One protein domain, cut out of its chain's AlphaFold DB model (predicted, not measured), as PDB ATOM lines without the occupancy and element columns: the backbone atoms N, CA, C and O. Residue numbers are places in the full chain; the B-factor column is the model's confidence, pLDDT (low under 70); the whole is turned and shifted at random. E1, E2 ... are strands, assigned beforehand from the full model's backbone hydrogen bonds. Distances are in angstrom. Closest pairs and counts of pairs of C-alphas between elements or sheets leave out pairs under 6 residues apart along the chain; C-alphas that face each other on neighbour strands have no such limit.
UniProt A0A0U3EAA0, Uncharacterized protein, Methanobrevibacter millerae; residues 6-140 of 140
ATOM      1  N   ILE A   6     196.658 160.342 169.400       55.53
ATOM      2  CA  ILE A   6     195.260 160.675 169.123       55.53
ATOM      3  C   ILE A   6     195.244 161.990 168.340       55.53
ATOM      4  O   ILE A   6     195.313 163.072 168.921       55.53
ATOM      5  N   ASN A   7     195.172 161.890 167.012       48.78
ATOM      6  CA  ASN A   7     195.136 163.036 166.104       48.78
ATOM      7  C   ASN A   7     193.709 163.207 165.545       48.78
ATOM      8  O   ASN A   7     193.315 162.532 164.592       48.78
ATOM      9  N   TYR A   8     192.898 164.062 166.180       52.97
ATOM     10  CA  TYR A   8     191.545 164.387 165.713       52.97
ATOM     11  C   TYR A   8     191.559 165.684 164.894       52.97
ATOM     12  O   TYR A   8     191.802 166.770 165.420       52.97
ATOM     13  N   GLY A   9     191.209 165.591 163.606       52.22
ATOM     14  CA  GLY A   9     191.150 166.730 162.675       52.22
ATOM     15  C   GLY A   9     190.099 167.806 162.998       52.22
ATOM     16  O   GLY A   9     189.995 168.786 162.269       52.22
ATOM     17  N   SER A  10     189.320 167.646 164.074       63.34
ATOM     18  CA  SER A  10     188.360 168.644 164.563       63.34
ATOM     19  C   SER A  10     189.004 169.750 165.408       63.34
ATOM     20  O   SER A  10     188.360 170.767 165.656       63.34
ATOM     21  N   GLY A  11     190.237 169.553 165.896       78.00
ATOM     22  CA  GLY A  11     190.866 170.454 166.871       78.00
ATOM     23  C   GLY A  11     190.253 170.374 168.277       78.00
ATOM     24  O   GLY A  11     190.584 171.192 169.136       78.00
ATOM     25  N   ILE A  12     189.375 169.395 168.527       84.19
ATOM     26  CA  ILE A  12     188.742 169.132 169.822       84.19
ATOM     27  C   ILE A  12     189.267 167.800 170.352       84.19
ATOM     28  O   ILE A  12     189.118 166.772 169.697       84.19
ATOM     29  N   LEU A  13     189.846 167.827 171.551       85.50
ATOM     30  CA  LEU A  13     190.327 166.640 172.253       85.50
ATOM     31  C   LEU A  13     189.216 166.006 173.098       85.50
ATOM     32  O   LEU A  13     188.999 164.800 173.034       85.50
ATOM     33  N   ILE A  14     188.509 166.820 173.887       86.88
ATOM     34  CA  ILE A  14     187.423 166.386 174.776       86.88
ATOM     35  C   ILE A  14     186.273 167.385 174.663       86.88
ATOM     36  O   ILE A  14     186.483 168.595 174.716       86.88
ATOM     37  N   ASN A  15     185.049 166.872 174.558       88.62
ATOM     38  CA  ASN A  15     183.827 167.654 174.700       88.62
ATOM     39  C   ASN A  15     182.878 166.916 175.651       88.62
ATOM     40  O   ASN A  15     182.332 165.873 175.289       88.62
ATOM     41  N   VAL A  16     182.722 167.435 176.868       84.50
ATOM     42  CA  VAL A  16     181.777 166.930 177.866       84.50
ATOM     43  C   VAL A  16     180.615 167.905 177.942       84.50
ATOM     44  O   VAL A  16     180.704 168.973 178.546       84.50
ATOM     45  N   SER A  17     179.522 167.542 177.291       81.31
ATOM     46  CA  SER A  17     178.327 168.371 177.247       81.31
ATOM     47  C   SER A  17     177.089 167.557 177.564       81.31
ATOM     48  O   SER A  17     176.923 166.444 177.059       81.31
ATOM     49  N   GLY A  18     176.193 168.151 178.335       67.88
ATOM     50  CA  GLY A  18     174.836 167.701 178.520       67.88
ATOM     51  C   GLY A  18     173.878 168.429 177.581       67.88
ATOM     52  O   GLY A  18     173.704 169.640 177.672       67.88
ATOM     53  N   ASN A  19     173.153 167.627 176.789       56.94
ATOM     54  CA  ASN A  19     171.709 167.742 176.545       56.94
ATOM     55  C   ASN A  19     171.163 168.222 175.172       56.94
ATOM     56  O   ASN A  19     170.855 169.395 174.979       56.94
ATOM     57  N   THR A  20     170.846 167.231 174.317       51.03
ATOM     58  CA  THR A  20     169.573 167.085 173.547       51.03
ATOM     59  C   THR A  20     169.166 165.606 173.331       51.03
ATOM     60  O   THR A  20     168.315 165.307 172.500       51.03
ATOM     61  N   GLY A  21     169.769 164.649 174.051       52.50
ATOM     62  CA  GLY A  21     169.492 163.220 173.847       52.50
ATOM     63  C   GLY A  21     168.088 162.809 174.305       52.50
ATOM     64  O   GLY A  21     167.569 163.347 175.277       52.50
ATOM     65  N   GLU A  22     167.504 161.809 173.639       51.59
ATOM     66  CA  GLU A  22     166.128 161.295 173.823       51.59
ATOM     67  C   GLU A  22     165.820 160.713 175.224       51.59
ATOM     68  O   GLU A  22     164.702 160.275 175.486       51.59
ATOM     69  N   TRP A  23     166.794 160.709 176.139       47.09
ATOM     70  CA  TRP A  23     166.710 160.057 177.443       47.09
ATOM     71  C   TRP A  23     167.089 161.041 178.563       47.09
ATOM     72  O   TRP A  23     168.251 161.415 178.725       47.09
ATOM     73  N   GLY A  24     166.097 161.451 179.360       50.53
ATOM     74  CA  GLY A  24     166.251 162.281 180.567       50.53
ATOM     75  C   GLY A  24     165.842 163.756 180.411       50.53
ATOM     76  O   GLY A  24     165.276 164.163 179.399       50.53
ATOM     77  N   ARG A  25     166.042 164.556 181.472       50.59
ATOM     78  CA  ARG A  25     165.530 165.935 181.551       50.59
ATOM     79  C   ARG A  25     166.493 166.917 180.897       50.59
ATOM     80  O   ARG A  25     167.659 167.029 181.278       50.59
ATOM     81  N   SER A  26     165.932 167.709 179.989       52.91
ATOM     82  CA  SER A  26     166.637 168.808 179.351       52.91
ATOM     83  C   SER A  26     167.223 169.782 180.387       52.91
ATOM     84  O   SER A  26     166.492 170.275 181.245       52.91
ATOM     85  N   GLY A  27     168.538 170.015 180.344       52.81
ATOM     86  CA  GLY A  27     169.269 170.885 181.272       52.81
ATOM     87  C   GLY A  27     169.653 170.247 182.613       52.81
ATOM     88  O   GLY A  27     170.011 170.969 183.537       52.81
ATOM     89  N   SER A  28     169.558 168.919 182.761       51.81
ATOM     90  CA  SER A  28     169.958 168.211 183.996       51.81
ATOM     91  C   SER A  28     170.857 166.990 183.772       51.81
ATOM     92  O   SER A  28     171.338 166.411 184.741       51.81
ATOM     93  N   ASN A  29     171.109 166.608 182.519       60.16
ATOM     94  CA  ASN A  29     171.949 165.464 182.160       60.16
ATOM     95  C   ASN A  29     173.380 165.920 181.831       60.16
ATOM     96  O   ASN A  29     173.806 165.815 180.681       60.16
ATOM     97  N   GLY A  30     174.091 166.489 182.803       64.06
ATOM     98  CA  GLY A  30     175.513 166.785 182.637       64.06
ATOM     99  C   GLY A  30     176.321 165.517 182.379       64.06
ATOM    100  O   GLY A  30     176.027 164.468 182.955       64.06
ATOM    101  N   GLY A  31     177.325 165.597 181.510       78.19
ATOM    102  CA  GLY A  31     178.281 164.508 181.340       78.19
ATOM    103  C   GLY A  31     179.250 164.457 182.521       78.19
ATOM    104  O   GLY A  31     179.676 165.501 183.013       78.19
ATOM    105  N   ASP A  32     179.613 163.252 182.955       85.31
ATOM    106  CA  ASP A  32     180.696 163.020 183.912       85.31
ATOM    107  C   ASP A  32     181.803 162.223 183.214       85.31
ATOM    108  O   ASP A  32     181.581 161.100 182.750       85.31
ATOM    109  N   LEU A  33     182.980 162.834 183.080       88.94
ATOM    110  CA  LEU A  33     184.146 162.227 182.451       88.94
ATOM    111  C   LEU A  33     185.283 162.077 183.459       88.94
ATOM    112  O   LEU A  33     185.787 163.058 183.999       88.94
ATOM    113  N   SER A  34     185.797 160.856 183.576       91.00
ATOM    114  CA  SER A  34     187.110 160.586 184.160       91.00
ATOM    115  C   SER A  34     188.059 160.123 183.058       91.00
ATOM    116  O   SER A  34     187.838 159.081 182.436       91.00
ATOM    117  N   PHE A  35     189.099 160.909 182.786       90.62
ATOM    118  CA  PHE A  35     190.084 160.646 181.742       90.62
ATOM    119  C   PHE A  35     191.482 160.531 182.346       90.62
ATOM    120  O   PHE A  35     191.994 161.476 182.949       90.62
ATOM    121  N   THR A  36     192.115 159.378 182.137       92.81
ATOM    122  CA  THR A  36     193.489 159.113 182.575       92.81
ATOM    123  C   THR A  36     194.358 158.785 181.369       92.81
ATOM    124  O   THR A  36     194.047 157.854 180.618       92.81
ATOM    125  N   SER A  37     195.471 159.499 181.207       89.06
ATOM    126  CA  SER A  37     196.476 159.218 180.178       89.06
ATOM    127  C   SER A  37     197.837 158.935 180.800       89.06
ATOM    128  O   SER A  37     198.231 159.568 181.777       89.06
ATOM    129  N   VAL A  38     198.565 157.993 180.203       95.56
ATOM    130  CA  VAL A  38     199.942 157.661 180.581       95.56
ATOM    131  C   VAL A  38     200.781 157.604 179.314       95.56
ATOM    132  O   VAL A  38     200.421 156.880 178.384       95.56
ATOM    133  N   ASN A  39     201.879 158.363 179.263       93.31
ATOM    134  CA  ASN A  39     202.813 158.361 178.133       93.31
ATOM    135  C   ASN A  39     202.121 158.607 176.775       93.31
ATOM    136  O   ASN A  39     202.288 157.842 175.824       93.31
ATOM    137  N   GLN A  40     201.262 159.631 176.714       89.75
ATOM    138  CA  GLN A  40     200.528 160.017 175.502       89.75
ATOM    139  C   GLN A  40     201.001 161.369 174.962       89.75
ATOM    140  O   GLN A  40     201.502 162.216 175.704       89.75
ATOM    141  N   VAL A  41     200.770 161.590 173.667       93.31
ATOM    142  CA  VAL A  41     200.814 162.917 173.044       93.31
ATOM    143  C   VAL A  41     199.390 163.281 172.645       93.31
ATOM    144  O   VAL A  41     198.771 162.587 171.841       93.31
ATOM    145  N   LEU A  42     198.858 164.341 173.247       91.75
ATOM    146  CA  LEU A  42     197.481 164.793 173.079       91.75
ATOM    147  C   LEU A  42     197.463 166.194 172.464       91.75
ATOM    148  O   LEU A  42     198.243 167.067 172.851       91.75
ATOM    149  N   SER A  43     196.537 166.433 171.541       93.88
ATOM    150  CA  SER A  43     196.316 167.758 170.966       93.88
ATOM    151  C   SER A  43     194.831 168.022 170.754       93.88
ATOM    152  O   SER A  43     194.083 167.125 170.367       93.88
ATOM    153  N   GLY A  44     194.417 169.259 171.016       91.75
ATOM    154  CA  GLY A  44     193.055 169.736 170.809       91.75
ATOM    155  C   GLY A  44     192.473 170.396 172.053       91.75
ATOM    156  O   GLY A  44     192.912 170.164 173.178       91.75
ATOM    157  N   ASN A  45     191.468 171.241 171.845       93.50
ATOM    158  CA  ASN A  45     190.802 171.964 172.919       93.50
ATOM    159  C   ASN A  45     189.891 171.046 173.738       93.50
ATOM    160  O   ASN A  45     189.370 170.045 173.239       93.50
ATOM    161  N   ILE A  46     189.684 171.418 174.996       93.12
ATOM    162  CA  ILE A  46     188.825 170.698 175.934       93.12
ATOM    163  C   ILE A  46     187.643 171.598 176.281       93.12
ATOM    164  O   ILE A  46     187.843 172.728 176.721       93.12
ATOM    165  N   TYR A  47     186.426 171.090 176.105       92.00
ATOM    166  CA  TYR A  47     185.184 171.787 176.430       92.00
ATOM    167  C   TYR A  47     184.381 170.993 177.457       92.00
ATOM    168  O   TYR A  47     184.211 169.784 177.316       92.00
ATOM    169  N   VAL A  48     183.892 171.677 178.491       90.75
ATOM    170  CA  VAL A  48     182.988 171.135 179.514       90.75
ATOM    171  C   VAL A  48     181.922 172.181 179.796       90.75
ATOM    172  O   VAL A  48     182.262 173.272 180.260       90.75
ATOM    173  N   ASP A  49     180.662 171.873 179.496       89.62
ATOM    174  CA  ASP A  49     179.554 172.811 179.702       89.62
ATOM    175  C   ASP A  49     179.179 172.979 181.179       89.62
ATOM    176  O   ASP A  49     179.583 172.190 182.029       89.62
ATOM    177  N   SER A  50     178.392 174.010 181.486       88.62
ATOM    178  CA  SER A  50     178.095 174.450 182.855       88.62
ATOM    179  C   SER A  50     177.390 173.429 183.753       88.62
ATOM    180  O   SER A  50     177.357 173.629 184.968       88.62
ATOM    181  N   ILE A  51     176.831 172.353 183.191       85.94
ATOM    182  CA  ILE A  51     176.182 171.280 183.955       85.94
ATOM    183  C   ILE A  51     177.018 169.997 184.004       85.94
ATOM    184  O   ILE A  51     176.636 169.064 184.705       85.94
ATOM    185  N   SER A  52     178.147 169.945 183.297       88.56
ATOM    186  CA  SER A  52     179.019 168.774 183.191       88.56
ATOM    187  C   SER A  52     180.254 168.868 184.090       88.56
ATOM    188  O   SER A  52     180.632 169.934 184.587       88.56
ATOM    189  N   THR A  53     180.900 167.721 184.304       91.06
ATOM    190  CA  THR A  53     182.147 167.599 185.065       91.06
ATOM    191  C   THR A  53     183.179 166.782 184.292       91.06
ATOM    192  O   THR A  53     182.847 165.787 183.650       91.06
ATOM    193  N   ALA A  54     184.447 167.189 184.371       93.25
ATOM    194  CA  ALA A  54     185.566 166.404 183.872       93.25
ATOM    195  C   ALA A  54     186.723 166.364 184.875       93.25
ATOM    196  O   ALA A  54     187.148 167.392 185.403       93.25
ATOM    197  N   VAL A  55     187.274 165.171 185.076       95.81
ATOM    198  CA  VAL A  55     188.498 164.920 185.835       95.81
ATOM    199  C   VAL A  55     189.550 164.367 184.883       95.81
ATOM    200  O   VAL A  55     189.376 163.295 184.307       95.81
ATOM    201  N   LEU A  56     190.652 165.094 184.726       96.56
ATOM    202  CA  LEU A  56     191.760 164.776 183.833       96.56
ATOM    203  C   LEU A  56     193.009 164.476 184.663       96.56
ATOM    204  O   LEU A  56     193.479 165.332 185.411       96.56
ATOM    205  N   LYS A  57     193.557 163.270 184.524       97.69
ATOM    206  CA  LYS A  57     194.789 162.833 185.196       97.69
ATOM    207  C   LYS A  57     195.819 162.445 184.147       97.69
ATOM    208  O   LYS A  57     195.677 161.407 183.501       97.69
ATOM    209  N   LEU A  58     196.830 163.283 183.955       97.50
ATOM    210  CA  LEU A  58     197.825 163.105 182.904       97.50
ATOM    211  C   LEU A  58     199.173 162.754 183.538       97.50
ATOM    212  O   LEU A  58     199.699 163.514 184.350       97.50
ATOM    213  N   SER A  59     199.711 161.590 183.173       97.75
ATOM    214  CA  SER A  59     201.011 161.101 183.631       97.75
ATOM    215  C   SER A  59     201.959 160.891 182.450       97.75
ATOM    216  O   SER A  59     201.543 160.357 181.416       97.75
ATOM    217  N   SER A  60     203.207 161.360 182.550       97.00
ATOM    218  CA  SER A  60     204.203 161.342 181.464       97.00
ATOM    219  C   SER A  60     203.645 161.815 180.109       97.00
ATOM    220  O   SER A  60     204.018 161.308 179.053       97.00
ATOM    221  N   THR A  61     202.659 162.712 180.117       95.75
ATOM    222  CA  THR A  61     201.848 163.049 178.940       95.75
ATOM    223  C   THR A  61     202.218 164.434 178.436       95.75
ATOM    224  O   THR A  61     202.343 165.371 179.216       95.75
ATOM    225  N   ARG A  62     202.339 164.587 177.116       97.38
ATOM    226  CA  ARG A  62     202.484 165.895 176.468       97.38
ATOM    227  C   ARG A  62     201.133 166.319 175.924       97.38
ATOM    228  O   ARG A  62     200.576 165.614 175.087       97.38
ATOM    229  N   ILE A  63     200.611 167.453 176.369       97.00
ATOM    230  CA  ILE A  63     199.325 167.974 175.906       97.00
ATOM    231  C   ILE A  63     199.478 169.372 175.307       97.00
ATOM    232  O   ILE A  63     200.103 170.253 175.896       97.00
ATOM    233  N   SER A  64     198.883 169.592 174.134       97.44
ATOM    234  CA  SER A  64     198.728 170.918 173.534       97.44
ATOM    235  C   SER A  64     197.248 171.272 173.416       97.44
ATOM    236  O   SER A  64     196.529 170.677 172.612       97.44
ATOM    237  N   SER A  65     196.771 172.185 174.265       96.88
ATOM    238  CA  SER A  65     195.335 172.463 174.396       96.88
ATOM    239  C   SER A  65     195.034 173.836 174.997       96.88
ATOM    240  O   SER A  65     195.870 174.426 175.691       96.88
ATOM    241  N   ALA A  66     193.803 174.299 174.775       97.12
ATOM    242  CA  ALA A  66     193.120 175.275 175.608       97.12
ATOM    243  C   ALA A  66     191.934 174.591 176.302       97.12
ATOM    244  O   ALA A  66     191.183 173.845 175.666       97.12
ATOM    245  N   ILE A  67     191.755 174.844 177.598       96.38
ATOM    246  CA  ILE A  67     190.703 174.218 178.407       96.38
ATOM    247  C   ILE A  67     189.613 175.242 178.703       96.38
ATOM    248  O   ILE A  67     189.849 176.220 179.399       96.38
ATOM    249  N   ASN A  68     188.406 175.019 178.189       94.50
ATOM    250  CA  ASN A  68     187.272 175.936 178.296       94.50
ATOM    251  C   ASN A  68     187.610 177.396 177.926       94.50
ATOM    252  O   ASN A  68     187.296 178.312 178.687       94.50
ATOM    253  N   PRO A  69     188.192 177.660 176.739       92.25
ATOM    254  CA  PRO A  69     188.668 178.995 176.363       92.25
ATOM    255  C   PRO A  69     187.578 180.079 176.328       92.25
ATOM    256  O   PRO A  69     187.886 181.261 176.451       92.25
ATOM    257  N   SER A  70     186.307 179.694 176.187       88.50
ATOM    258  CA  SER A  70     185.156 180.609 176.219       88.50
ATOM    259  C   SER A  70     184.626 180.893 177.631       88.50
ATOM    260  O   SER A  70     183.627 181.595 177.763       88.50
ATOM    261  N   ASN A  71     185.253 180.343 178.679       86.44
ATOM    262  CA  ASN A  71     184.802 180.426 180.073       86.44
ATOM    263  C   ASN A  71     183.320 180.035 180.270       86.44
ATOM    264  O   ASN A  71     182.611 180.563 181.121       86.44
ATOM    265  N   THR A  72     182.829 179.099 179.462       74.44
ATOM    266  CA  THR A  72     181.456 178.563 179.518       74.44
ATOM    267  C   THR A  72     181.342 177.398 180.508       74.44
ATOM    268  O   THR A  72     180.528 176.496 180.324       74.44
ATOM    269  N   ALA A  73     182.232 177.370 181.501       67.12
ATOM    270  CA  ALA A  73     182.719 176.146 182.112       67.12
ATOM    271  C   ALA A  73     181.744 175.477 183.090       67.12
ATOM    272  O   ALA A  73     181.155 176.138 183.947       67.12
ATOM    273  N   GLY A  74     181.677 174.148 183.012       81.38
ATOM    274  CA  GLY A  74     181.383 173.264 184.142       81.38
ATOM    275  C   GLY A  74     182.605 173.013 185.021       81.38
ATOM    276  O   GLY A  74     183.617 173.713 184.931       81.38
ATOM    277  N   SER A  75     182.531 171.996 185.880       90.44
ATOM    278  CA  SER A  75     183.621 171.673 186.807       90.44
ATOM    279  C   SER A  75     184.737 170.913 186.090       90.44
ATOM    280  O   SER A  75     184.525 169.793 185.630       90.44
ATOM    281  N   ILE A  76     185.939 171.495 186.015       95.56
ATOM    282  CA  ILE A  76     187.124 170.820 185.456       95.56
ATOM    283  C   ILE A  76     188.217 170.679 186.507       95.56
ATOM    284  O   ILE A  76     188.700 171.675 187.052       95.56
ATOM    285  N   SER A  77     188.654 169.442 186.711       97.31
ATOM    286  CA  SER A  77     189.819 169.080 187.506       97.31
ATOM    287  C   SER A  77     190.943 168.584 186.602       97.31
ATOM    288  O   SER A  77     190.746 167.618 185.875       97.31
ATOM    289  N   LEU A  78     192.121 169.207 186.664       98.12
ATOM    290  CA  LEU A  78     193.329 168.750 185.971       98.12
ATOM    291  C   LEU A  78     194.432 168.414 186.978       98.12
ATOM    292  O   LEU A  78     194.755 169.232 187.838       98.12
ATOM    293  N   SER A  79     195.038 167.242 186.817       98.50
ATOM    294  CA  SER A  79     196.237 166.814 187.536       98.50
ATOM    295  C   SER A  79     197.336 166.428 186.550       98.50
ATOM    296  O   SER A  79     197.106 165.575 185.687       98.50
ATOM    297  N   LEU A  80     198.513 167.037 186.696       98.56
ATOM    298  CA  LEU A  80     199.724 166.730 185.936       98.56
ATOM    299  C   LEU A  80     200.759 166.058 186.840       98.56
ATOM    300  O   LEU A  80     201.008 166.521 187.952       98.56
ATOM    301  N   SER A  81     201.383 164.988 186.350       98.44
ATOM    302  CA  SER A  81     202.653 164.528 186.914       98.44
ATOM    303  C   SER A  81     203.795 165.458 186.498       98.44
ATOM    304  O   SER A  81     203.735 166.082 185.438       98.44
ATOM    305  N   GLY A  82     204.878 165.488 187.274       98.00
ATOM    306  CA  GLY A  82     205.983 166.433 187.057       98.00
ATOM    307  C   GLY A  82     206.784 166.190 185.771       98.00
ATOM    308  O   GLY A  82     207.551 167.043 185.343       98.00
ATOM    309  N   ASP A  83     206.606 165.033 185.134       97.25
ATOM    310  CA  ASP A  83     207.170 164.689 183.824       97.25
ATOM    311  C   ASP A  83     206.181 164.878 182.654       97.25
ATOM    312  O   ASP A  83     206.545 164.679 181.492       97.25
ATOM    313  N   SER A  84     204.935 165.264 182.937       98.56
ATOM    314  CA  SER A  84     203.976 165.699 181.920       98.56
ATOM    315  C   SER A  84     204.264 167.134 181.500       98.56
ATOM    316  O   SER A  84     204.711 167.931 182.315       98.56
ATOM    317  N   THR A  85     203.973 167.491 180.247       98.50
ATOM    318  CA  THR A  85     204.120 168.867 179.752       98.50
ATOM    319  C   THR A  85     202.824 169.396 179.166       98.50
ATOM    320  O   THR A  85     202.098 168.676 178.478       98.50
ATOM    321  N   TRP A  86     202.550 170.682 179.388       98.62
ATOM    322  CA  TRP A  86     201.384 171.358 178.822       98.62
ATOM    323  C   TRP A  86     201.792 172.599 178.030       98.62
ATOM    324  O   TRP A  86     202.316 173.561 178.579       98.62
ATOM    325  N   SER A  87     201.529 172.584 176.725       98.62
ATOM    326  CA  SER A  87     201.675 173.740 175.839       98.62
ATOM    327  C   SER A  87     200.309 174.377 175.582       98.62
ATOM    328  O   SER A  87     199.440 173.765 174.954       98.62
ATOM    329  N   LEU A  88     200.099 175.601 176.063       98.62
ATOM    330  CA  LEU A  88     198.828 176.297 175.890       98.62
ATOM    331  C   LEU A  88     198.645 176.751 174.440       98.62
ATOM    332  O   LEU A  88     199.548 177.334 173.834       98.62
ATOM    333  N   THR A  89     197.440 176.539 173.917       97.75
ATOM    334  CA  THR A  89     196.990 177.067 172.614       97.75
ATOM    335  C   THR A  89     195.961 178.194 172.756       97.75
ATOM    336  O   THR A  89     195.480 178.732 171.762       97.75
ATOM    337  N   GLY A  90     195.612 178.552 173.993       98.12
ATOM    338  CA  GLY A  90     194.633 179.577 174.332       98.12
ATOM    339  C   GLY A  90     194.475 179.717 175.845       98.12
ATOM    340  O   GLY A  90     194.996 178.905 176.617       98.12
ATOM    341  N   ASN A  91     193.736 180.744 176.275       98.38
ATOM    342  CA  ASN A  91     193.397 180.907 177.688       98.38
ATOM    343  C   ASN A  91     192.626 179.686 178.195       98.38
ATOM    344  O   ASN A  91     191.790 179.139 177.477       98.38
ATOM    345  N   SER A  92     192.911 179.276 179.426       98.25
ATOM    346  CA  SER A  92     192.356 178.058 180.013       98.25
ATOM    347  C   SER A  92     191.717 178.327 181.371       98.25
ATOM    348  O   SER A  92     192.260 179.104 182.145       98.25
ATOM    349  N   TYR A  93     190.591 177.683 181.676       97.94
ATOM    350  CA  TYR A  93     189.818 177.873 182.908       97.94
ATOM    351  C   TYR A  93     189.620 176.532 183.623       97.94
ATOM    352  O   TYR A  93     189.049 175.598 183.061       97.94
ATOM    353  N   LEU A  94     190.094 176.441 184.868       97.19
ATOM    354  CA  LEU A  94     190.094 175.225 185.682       97.19
ATOM    355  C   LEU A  94     189.434 175.460 187.043       97.19
ATOM    356  O   LEU A  94     189.665 176.468 187.710       97.19
ATOM    357  N   THR A  95     188.661 174.475 187.501       96.81
ATOM    358  CA  THR A  95     188.119 174.472 188.865       96.81
ATOM    359  C   THR A  95     189.183 174.006 189.850       96.81
ATOM    360  O   THR A  95     189.485 174.722 190.800       96.81
ATOM    361  N   THR A  96     189.806 172.852 189.611       97.25
ATOM    362  CA  THR A  96     190.973 172.400 190.383       97.25
ATOM    363  C   THR A  96     192.137 172.105 189.457       97.25
ATOM    364  O   THR A  96     191.965 171.543 188.377       97.25
ATOM    365  N   PHE A  97     193.327 172.460 189.906       98.25
ATOM    366  CA  PHE A  97     194.579 172.275 189.211       98.25
ATOM    367  C   PHE A  97     195.617 171.775 190.214       98.25
ATOM    368  O   PHE A  97     195.792 172.374 191.272       98.25
ATOM    369  N   SER A  98     196.290 170.677 189.895       98.12
ATOM    370  CA  SER A  98     197.437 170.183 190.649       98.12
ATOM    371  C   SER A  98     198.564 169.820 189.694       98.12
ATOM    372  O   SER A  98     198.312 169.258 188.626       98.12
ATOM    373  N   ASP A  99     199.790 170.084 190.116       98.56
ATOM    374  CA  ASP A  99     200.996 169.707 189.393       98.56
ATOM    375  C   ASP A  99     202.021 169.176 190.393       98.56
ATOM    376  O   ASP A  99     202.255 169.811 191.427       98.56
ATOM    377  N   ASP A 100     202.602 168.011 190.110       98.56
ATOM    378  CA  ASP A 100     203.700 167.489 190.924       98.56
ATOM    379  C   ASP A 100     204.988 168.320 190.715       98.56
ATOM    380  O   ASP A 100     205.819 168.386 191.625       98.56
ATOM    381  N   ASP A 101     205.156 168.995 189.564       98.12
ATOM    382  CA  ASP A 101     206.173 170.041 189.391       98.12
ATOM    383  C   ASP A 101     205.650 171.377 189.936       98.12
ATOM    384  O   ASP A 101     205.048 172.196 189.240       98.12
ATOM    385  N   THR A 102     205.938 171.641 191.209       95.44
ATOM    386  CA  THR A 102     205.502 172.875 191.881       95.44
ATOM    387  C   THR A 102     206.170 174.145 191.349       95.44
ATOM    388  O   THR A 102     205.735 175.247 191.690       95.44
ATOM    389  N   THR A 103     207.199 174.025 190.501       97.06
ATOM    390  CA  THR A 103     207.805 175.171 189.810       97.06
ATOM    391  C   THR A 103     207.032 175.581 188.558       97.06
ATOM    392  O   THR A 103     207.281 176.668 188.032       97.06
ATOM    393  N   LEU A 104     206.089 174.742 188.098       98.25
ATOM    394  CA  LEU A 104     205.307 174.916 186.869       98.25
ATOM    395  C   LEU A 104     206.181 175.041 185.609       98.25
ATOM    396  O   LEU A 104     205.762 175.617 184.600       98.25
ATOM    397  N   SER A 105     207.420 174.541 185.660       98.25
ATOM    398  CA  SER A 105     208.389 174.684 184.571       98.25
ATOM    399  C   SER A 105     208.003 173.868 183.336       98.25
ATOM    400  O   SER A 105     208.343 174.235 182.207       98.25
ATOM    401  N   ASN A 106     207.231 172.808 183.559       98.44
ATOM    402  CA  ASN A 106     206.617 171.920 182.584       98.44
ATOM    403  C   ASN A 106     205.429 172.536 181.805       98.44
ATOM    404  O   ASN A 106     204.901 171.899 180.884       98.44
ATOM    405  N   ILE A 107     205.029 173.773 182.120       98.69
ATOM    406  CA  ILE A 107     203.960 174.500 181.428       98.69
ATOM    407  C   ILE A 107     204.547 175.582 180.523       98.69
ATOM    408  O   ILE A 107     205.181 176.534 180.974       98.69
ATOM    409  N   GLN A 108     204.248 175.486 179.232       98.69
ATOM    410  CA  GLN A 108     204.586 176.480 178.225       98.69
ATOM    411  C   GLN A 108     203.330 177.278 177.850       98.69
ATOM    412  O   GLN A 108     202.467 176.818 177.106       98.69
ATOM    413  N   SER A 109     203.228 178.501 178.363       98.50
ATOM    414  CA  SER A 109     202.034 179.348 178.240       98.50
ATOM    415  C   SER A 109     201.809 179.965 176.861       98.50
ATOM    416  O   SER A 109     200.677 180.305 176.537       98.50
ATOM    417  N   ASN A 110     202.858 180.140 176.051       98.44
ATOM    418  CA  ASN A 110     202.775 180.782 174.729       98.44
ATOM    419  C   ASN A 110     202.004 182.124 174.730       98.44
ATOM    420  O   ASN A 110     201.289 182.440 173.784       98.44
ATOM    421  N   GLY A 111     202.131 182.908 175.804       98.50
ATOM    422  CA  GLY A 111     201.452 184.194 175.982       98.50
ATOM    423  C   GLY A 111     200.017 184.111 176.518       98.50
ATOM    424  O   GLY A 111     199.407 185.154 176.749       98.50
ATOM    425  N   TYR A 112     199.478 182.912 176.749       98.75
ATOM    426  CA  TYR A 112     198.126 182.689 177.271       98.75
ATOM    427  C   TYR A 112     198.096 182.458 178.782       98.75
ATOM    428  O   TYR A 112     199.083 182.058 179.390       98.75
ATOM    429  N   ASN A 113     196.938 182.668 179.406       98.69
ATOM    430  CA  ASN A 113     196.778 182.524 180.852       98.69
ATOM    431  C   ASN A 113     196.005 181.259 181.237       98.69
ATOM    432  O   ASN A 113     195.101 180.822 180.522       98.69
ATOM    433  N   ILE A 114     196.314 180.733 182.420       98.62
ATOM    434  CA  ILE A 114     195.491 179.750 183.124       98.62
ATOM    435  C   ILE A 114     194.749 180.485 184.237       98.62
ATOM    436  O   ILE A 114     195.362 181.177 185.045       98.62
ATOM    437  N   TYR A 115     193.440 180.313 184.306       98.38
ATOM    438  CA  TYR A 115     192.587 180.813 185.371       98.38
ATOM    439  C   TYR A 115     192.182 179.649 186.268       98.38
ATOM    440  O   TYR A 115     191.694 178.631 185.774       98.38
ATOM    441  N   TYR A 116     192.370 179.790 187.578       97.81
ATOM    442  CA  TYR A 116     192.049 178.742 188.545       97.81
ATOM    443  C   TYR A 116     191.164 179.266 189.676       97.81
ATOM    444  O   TYR A 116     191.328 180.396 190.136       97.81
ATOM    445  N   LYS A 117     190.242 178.435 190.168       97.25
ATOM    446  CA  LYS A 117     189.373 178.817 191.288       97.25
ATOM    447  C   LYS A 117     190.176 178.871 192.584       97.25
ATOM    448  O   LYS A 117     190.582 177.824 193.095       97.25
ATOM    449  N   SER A 118     190.374 180.054 193.164       97.25
ATOM    450  CA  SER A 118     191.259 180.210 194.334       97.25
ATOM    451  C   SER A 118     190.831 179.331 195.517       97.25
ATOM    452  O   SER A 118     191.641 178.617 196.111       97.25
ATOM    453  N   SER A 119     189.522 179.271 195.785       97.12
ATOM    454  CA  SER A 119     188.954 178.512 196.906       97.12
ATOM    455  C   SER A 119     189.145 176.994 196.811       97.12
ATOM    456  O   SER A 119     188.932 176.299 197.799       97.12
ATOM    457  N   ALA A 120     189.468 176.469 195.629       97.25
ATOM    458  CA  ALA A 120     189.629 175.037 195.384       97.25
ATOM    459  C   ALA A 120     191.101 174.630 195.179       97.25
ATOM    460  O   ALA A 120     191.391 173.449 195.012       97.25
ATOM    461  N   ASN A 121     192.028 175.595 195.216       97.88
ATOM    462  CA  ASN A 121     193.456 175.396 194.963       97.88
ATOM    463  C   ASN A 121     194.291 176.083 196.048       97.88
ATOM    464  O   ASN A 121     195.045 177.023 195.789       97.88
ATOM    465  N   SER A 122     194.145 175.614 197.287       97.19
ATOM    466  CA  SER A 122     194.812 176.196 198.458       97.19
ATOM    467  C   SER A 122     196.339 176.200 198.352       97.19
ATOM    468  O   SER A 122     196.975 177.111 198.877       97.19
ATOM    469  N   TRP A 123     196.929 175.243 197.630       96.81
ATOM    470  CA  TRP A 123     198.378 175.160 197.410       96.81
ATOM    471  C   TRP A 123     198.947 176.340 196.604       96.81
ATOM    472  O   TRP A 123     200.120 176.666 196.750       96.81
ATOM    473  N   LEU A 124     198.110 177.022 195.813       97.12
ATOM    474  CA  LEU A 124     198.477 178.238 195.080       97.12
ATOM    475  C   LEU A 124     198.277 179.512 195.906       97.12
ATOM    476  O   LEU A 124     198.651 180.592 195.460       97.12
ATOM    477  N   ASN A 125     197.653 179.412 197.085       96.88
ATOM    478  CA  ASN A 125     197.438 180.516 198.024       96.88
ATOM    479  C   ASN A 125     196.855 181.800 197.384       96.88
ATOM    480  O   ASN A 125     197.221 182.914 197.753       96.88
ATOM    481  N   GLY A 126     195.988 181.656 196.375       97.69
ATOM    482  CA  GLY A 126     195.426 182.800 195.641       97.69
ATOM    483  C   GLY A 126     196.464 183.695 194.940       97.69
ATOM    484  O   GLY A 126     196.187 184.870 194.712       97.69
ATOM    485  N   ALA A 127     197.658 183.186 194.634       98.00
ATOM    486  CA  ALA A 127     198.722 183.943 193.991       98.00
ATOM    487  C   ALA A 127     198.562 184.022 192.464       98.00
ATOM    488  O   ALA A 127     198.154 183.075 191.800       98.00
ATOM    489  N   THR A 128     198.984 185.148 191.884       98.50
ATOM    490  CA  THR A 128     199.250 185.220 190.443       98.50
ATOM    491  C   THR A 128     200.699 184.822 190.179       98.50
ATOM    492  O   THR A 128     201.610 185.493 190.663       98.50
ATOM    493  N   ILE A 129     200.916 183.762 189.402       98.38
ATOM    494  CA  ILE A 129     202.244 183.191 189.130       98.38
ATOM    495  C   ILE A 129     202.579 183.383 187.648       98.38
ATOM    496  O   ILE A 129     201.742 183.129 186.785       98.38
ATOM    497  N   ALA A 130     203.785 183.862 187.336       98.44
ATOM    498  CA  ALA A 130     204.252 183.957 185.953       98.44
ATOM    499  C   ALA A 130     204.624 182.567 185.416       98.44
ATOM    500  O   ALA A 130     205.252 181.787 186.125       98.44
ATOM    501  N   LEU A 131     204.256 182.279 184.170       98.50
ATOM    502  CA  LEU A 131     204.549 181.013 183.499       98.50
ATOM    503  C   LEU A 131     205.597 181.214 182.399       98.50
ATOM    504  O   LEU A 131     205.692 182.288 181.790       98.50
ATOM    505  N   ASN A 132     206.338 180.151 182.082       98.06
ATOM    506  CA  ASN A 132     207.212 180.135 180.910       98.06
ATOM    507  C   ASN A 132     206.398 180.453 179.653       98.06
ATOM    508  O   ASN A 132     205.275 179.979 179.500       98.06
ATOM    509  N   GLY A 133     206.928 181.283 178.755       97.44
ATOM    510  CA  GLY A 133     206.214 181.719 177.550       97.44
ATOM    511  C   GLY A 133     205.391 183.006 177.691       97.44
ATOM    512  O   GLY A 133     204.756 183.397 176.720       97.44
ATOM    513  N   GLY A 134     205.420 183.688 178.842       98.06
ATOM    514  CA  GLY A 134     204.913 185.065 179.000       98.06
ATOM    515  C   GLY A 134     203.490 185.208 179.551       98.06
ATOM    516  O   GLY A 134     203.061 186.325 179.838       98.06
ATOM    517  N   GLY A 135     202.771 184.102 179.725       98.50
ATOM    518  CA  GLY A 135     201.469 184.046 180.378       98.50
ATOM    519  C   GLY A 135     201.542 183.924 181.899       98.50
ATOM    520  O   GLY A 135     202.613 183.987 182.509       98.50
ATOM    521  N   LYS A 136     200.377 183.765 182.532       98.69
ATOM    522  CA  LYS A 136     200.236 183.696 183.993       98.69
ATOM    523  C   LYS A 136     199.203 182.659 184.429       98.69
ATOM    524  O   LYS A 136     198.222 182.422 183.730       98.69
ATOM    525  N   LEU A 137     199.395 182.112 185.623       98.38
ATOM    526  CA  LEU A 137     198.383 181.404 186.401       98.38
ATOM    527  C   LEU A 137     197.700 182.424 187.328       98.38
ATOM    528  O   LEU A 137     198.378 183.065 188.128       98.38
ATOM    529  N   ILE A 138     196.393 182.630 187.172       98.62
ATOM    530  CA  ILE A 138     195.634 183.744 187.758       98.62
ATOM    531  C   ILE A 138     194.439 183.194 188.558       98.62
ATOM    532  O   ILE A 138     193.660 182.410 188.012       98.62
ATOM    533  N   PRO A 139     194.245 183.603 189.823       98.19
ATOM    534  CA  PRO A 139     193.075 183.208 190.599       98.19
ATOM    535  C   PRO A 139     191.801 183.897 190.091       98.19
ATOM    536  O   PRO A 139     191.835 185.064 189.691       98.19
ATOM    537  N   TYR A 140     190.670 183.201 190.196       94.81
ATOM    538  CA  TYR A 140     189.323 183.773 190.127       94.81
ATOM    539  C   TYR A 140     188.440 183.300 191.289       94.81
ATOM    540  O   TYR A 140     188.817 182.316 191.984       94.81
TER     541      TYR A 140
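AT A GLANCE: This is residues 6 to 140 of the 140 residues of an uncharacterized protein of Methanobrevibacter millerae (UniProt A0A0U3EAA0). The chain is wound in stacked turns, a solenoid whose walls are parallel sheets: the four strands E2, E5, E7 and E10 make the longest wall, E3, E6 and E8 a second, and the pair E1 and E4 with the sheet E9, E11, E12 run along the remaining side. A long loop, residues 17 to 31, reaches away from the stack and makes much of its length. The printed part has 135 residues, with no named helix and twelve named strands, E1 to E12 in chain order; the class is all strand, though under half of the residues, 54, are in named strands. The whole is compact, with a radius of gyration of the C-alphas of 14.7 A and spans of 46 by 33 by 23 A.

IN THESE COORDINATES: Start in the largest sheet at C-alpha 32, (180.696, 163.020, 183.912), where E2, residues 32 to 38, sets out on its 20.3 A. Beside it look for E5, residues 53 to 59, 20.0 A; then E7, residues 75 to 80, 16.9 A; then E10, residues 96 to 99, 10.4 A. The second sheet holds E3, residues 41 to 43, E6, residues 62 to 65, and E8, residues 85 to 88. E1, residues 12 to 16, begins at C-alpha 12, (188.742, 169.132, 169.822), and pairs with E4, residues 45 to 48. The last sheet holds E9, residues 92 to 94, E11, residues 114 to 116, and E12, residues 136 to 139, ending at C-alpha 139, (193.075, 183.208, 190.599).

HOW THE PARTS SIT: In the largest sheet, E2 and E10 are the edge strands. E2 and E5 are parallel at 6 degrees, with N 35 and O 55 within hydrogen-bond range at 2.8 A. E5 and E7 are parallel at 4 degrees, with N 56 and O 77 at 2.8 A. E7 and E10 are parallel at 3 degrees, with N 78 and O 96 at 2.9 A. Look next at E6, parallel to E3, with N 42 and O 62 at 2.8 A, and to E8, with N 63 and O 85 at 2.9 A. E3 runs on into E4 across one residue, at 72 degrees. E4 is parallel to E1, with N 13 and O 45 at 2.8 A. E11 is parallel to E9, with N 115 and O 92 at 2.7 A, and to E12, with N 138 and O 114 at 2.8 A. The closest C-alphas of E7 and E9 are those of Ile 76 and Leu 94, 5.3 A. E2 and E12 are among the pairs that are apart.

THE WHOLE: The two C-alphas farthest apart, those of Glu 22 and Thr 103, are 46.7 A from each other. The printed part has no cut. The links E1 to E2, E10 to E11 and E11 to E12 are long. The mean pLDDT of the printed part is 89.2; look for values under 70 at residues 6 to 10, 18 to 30 and 73.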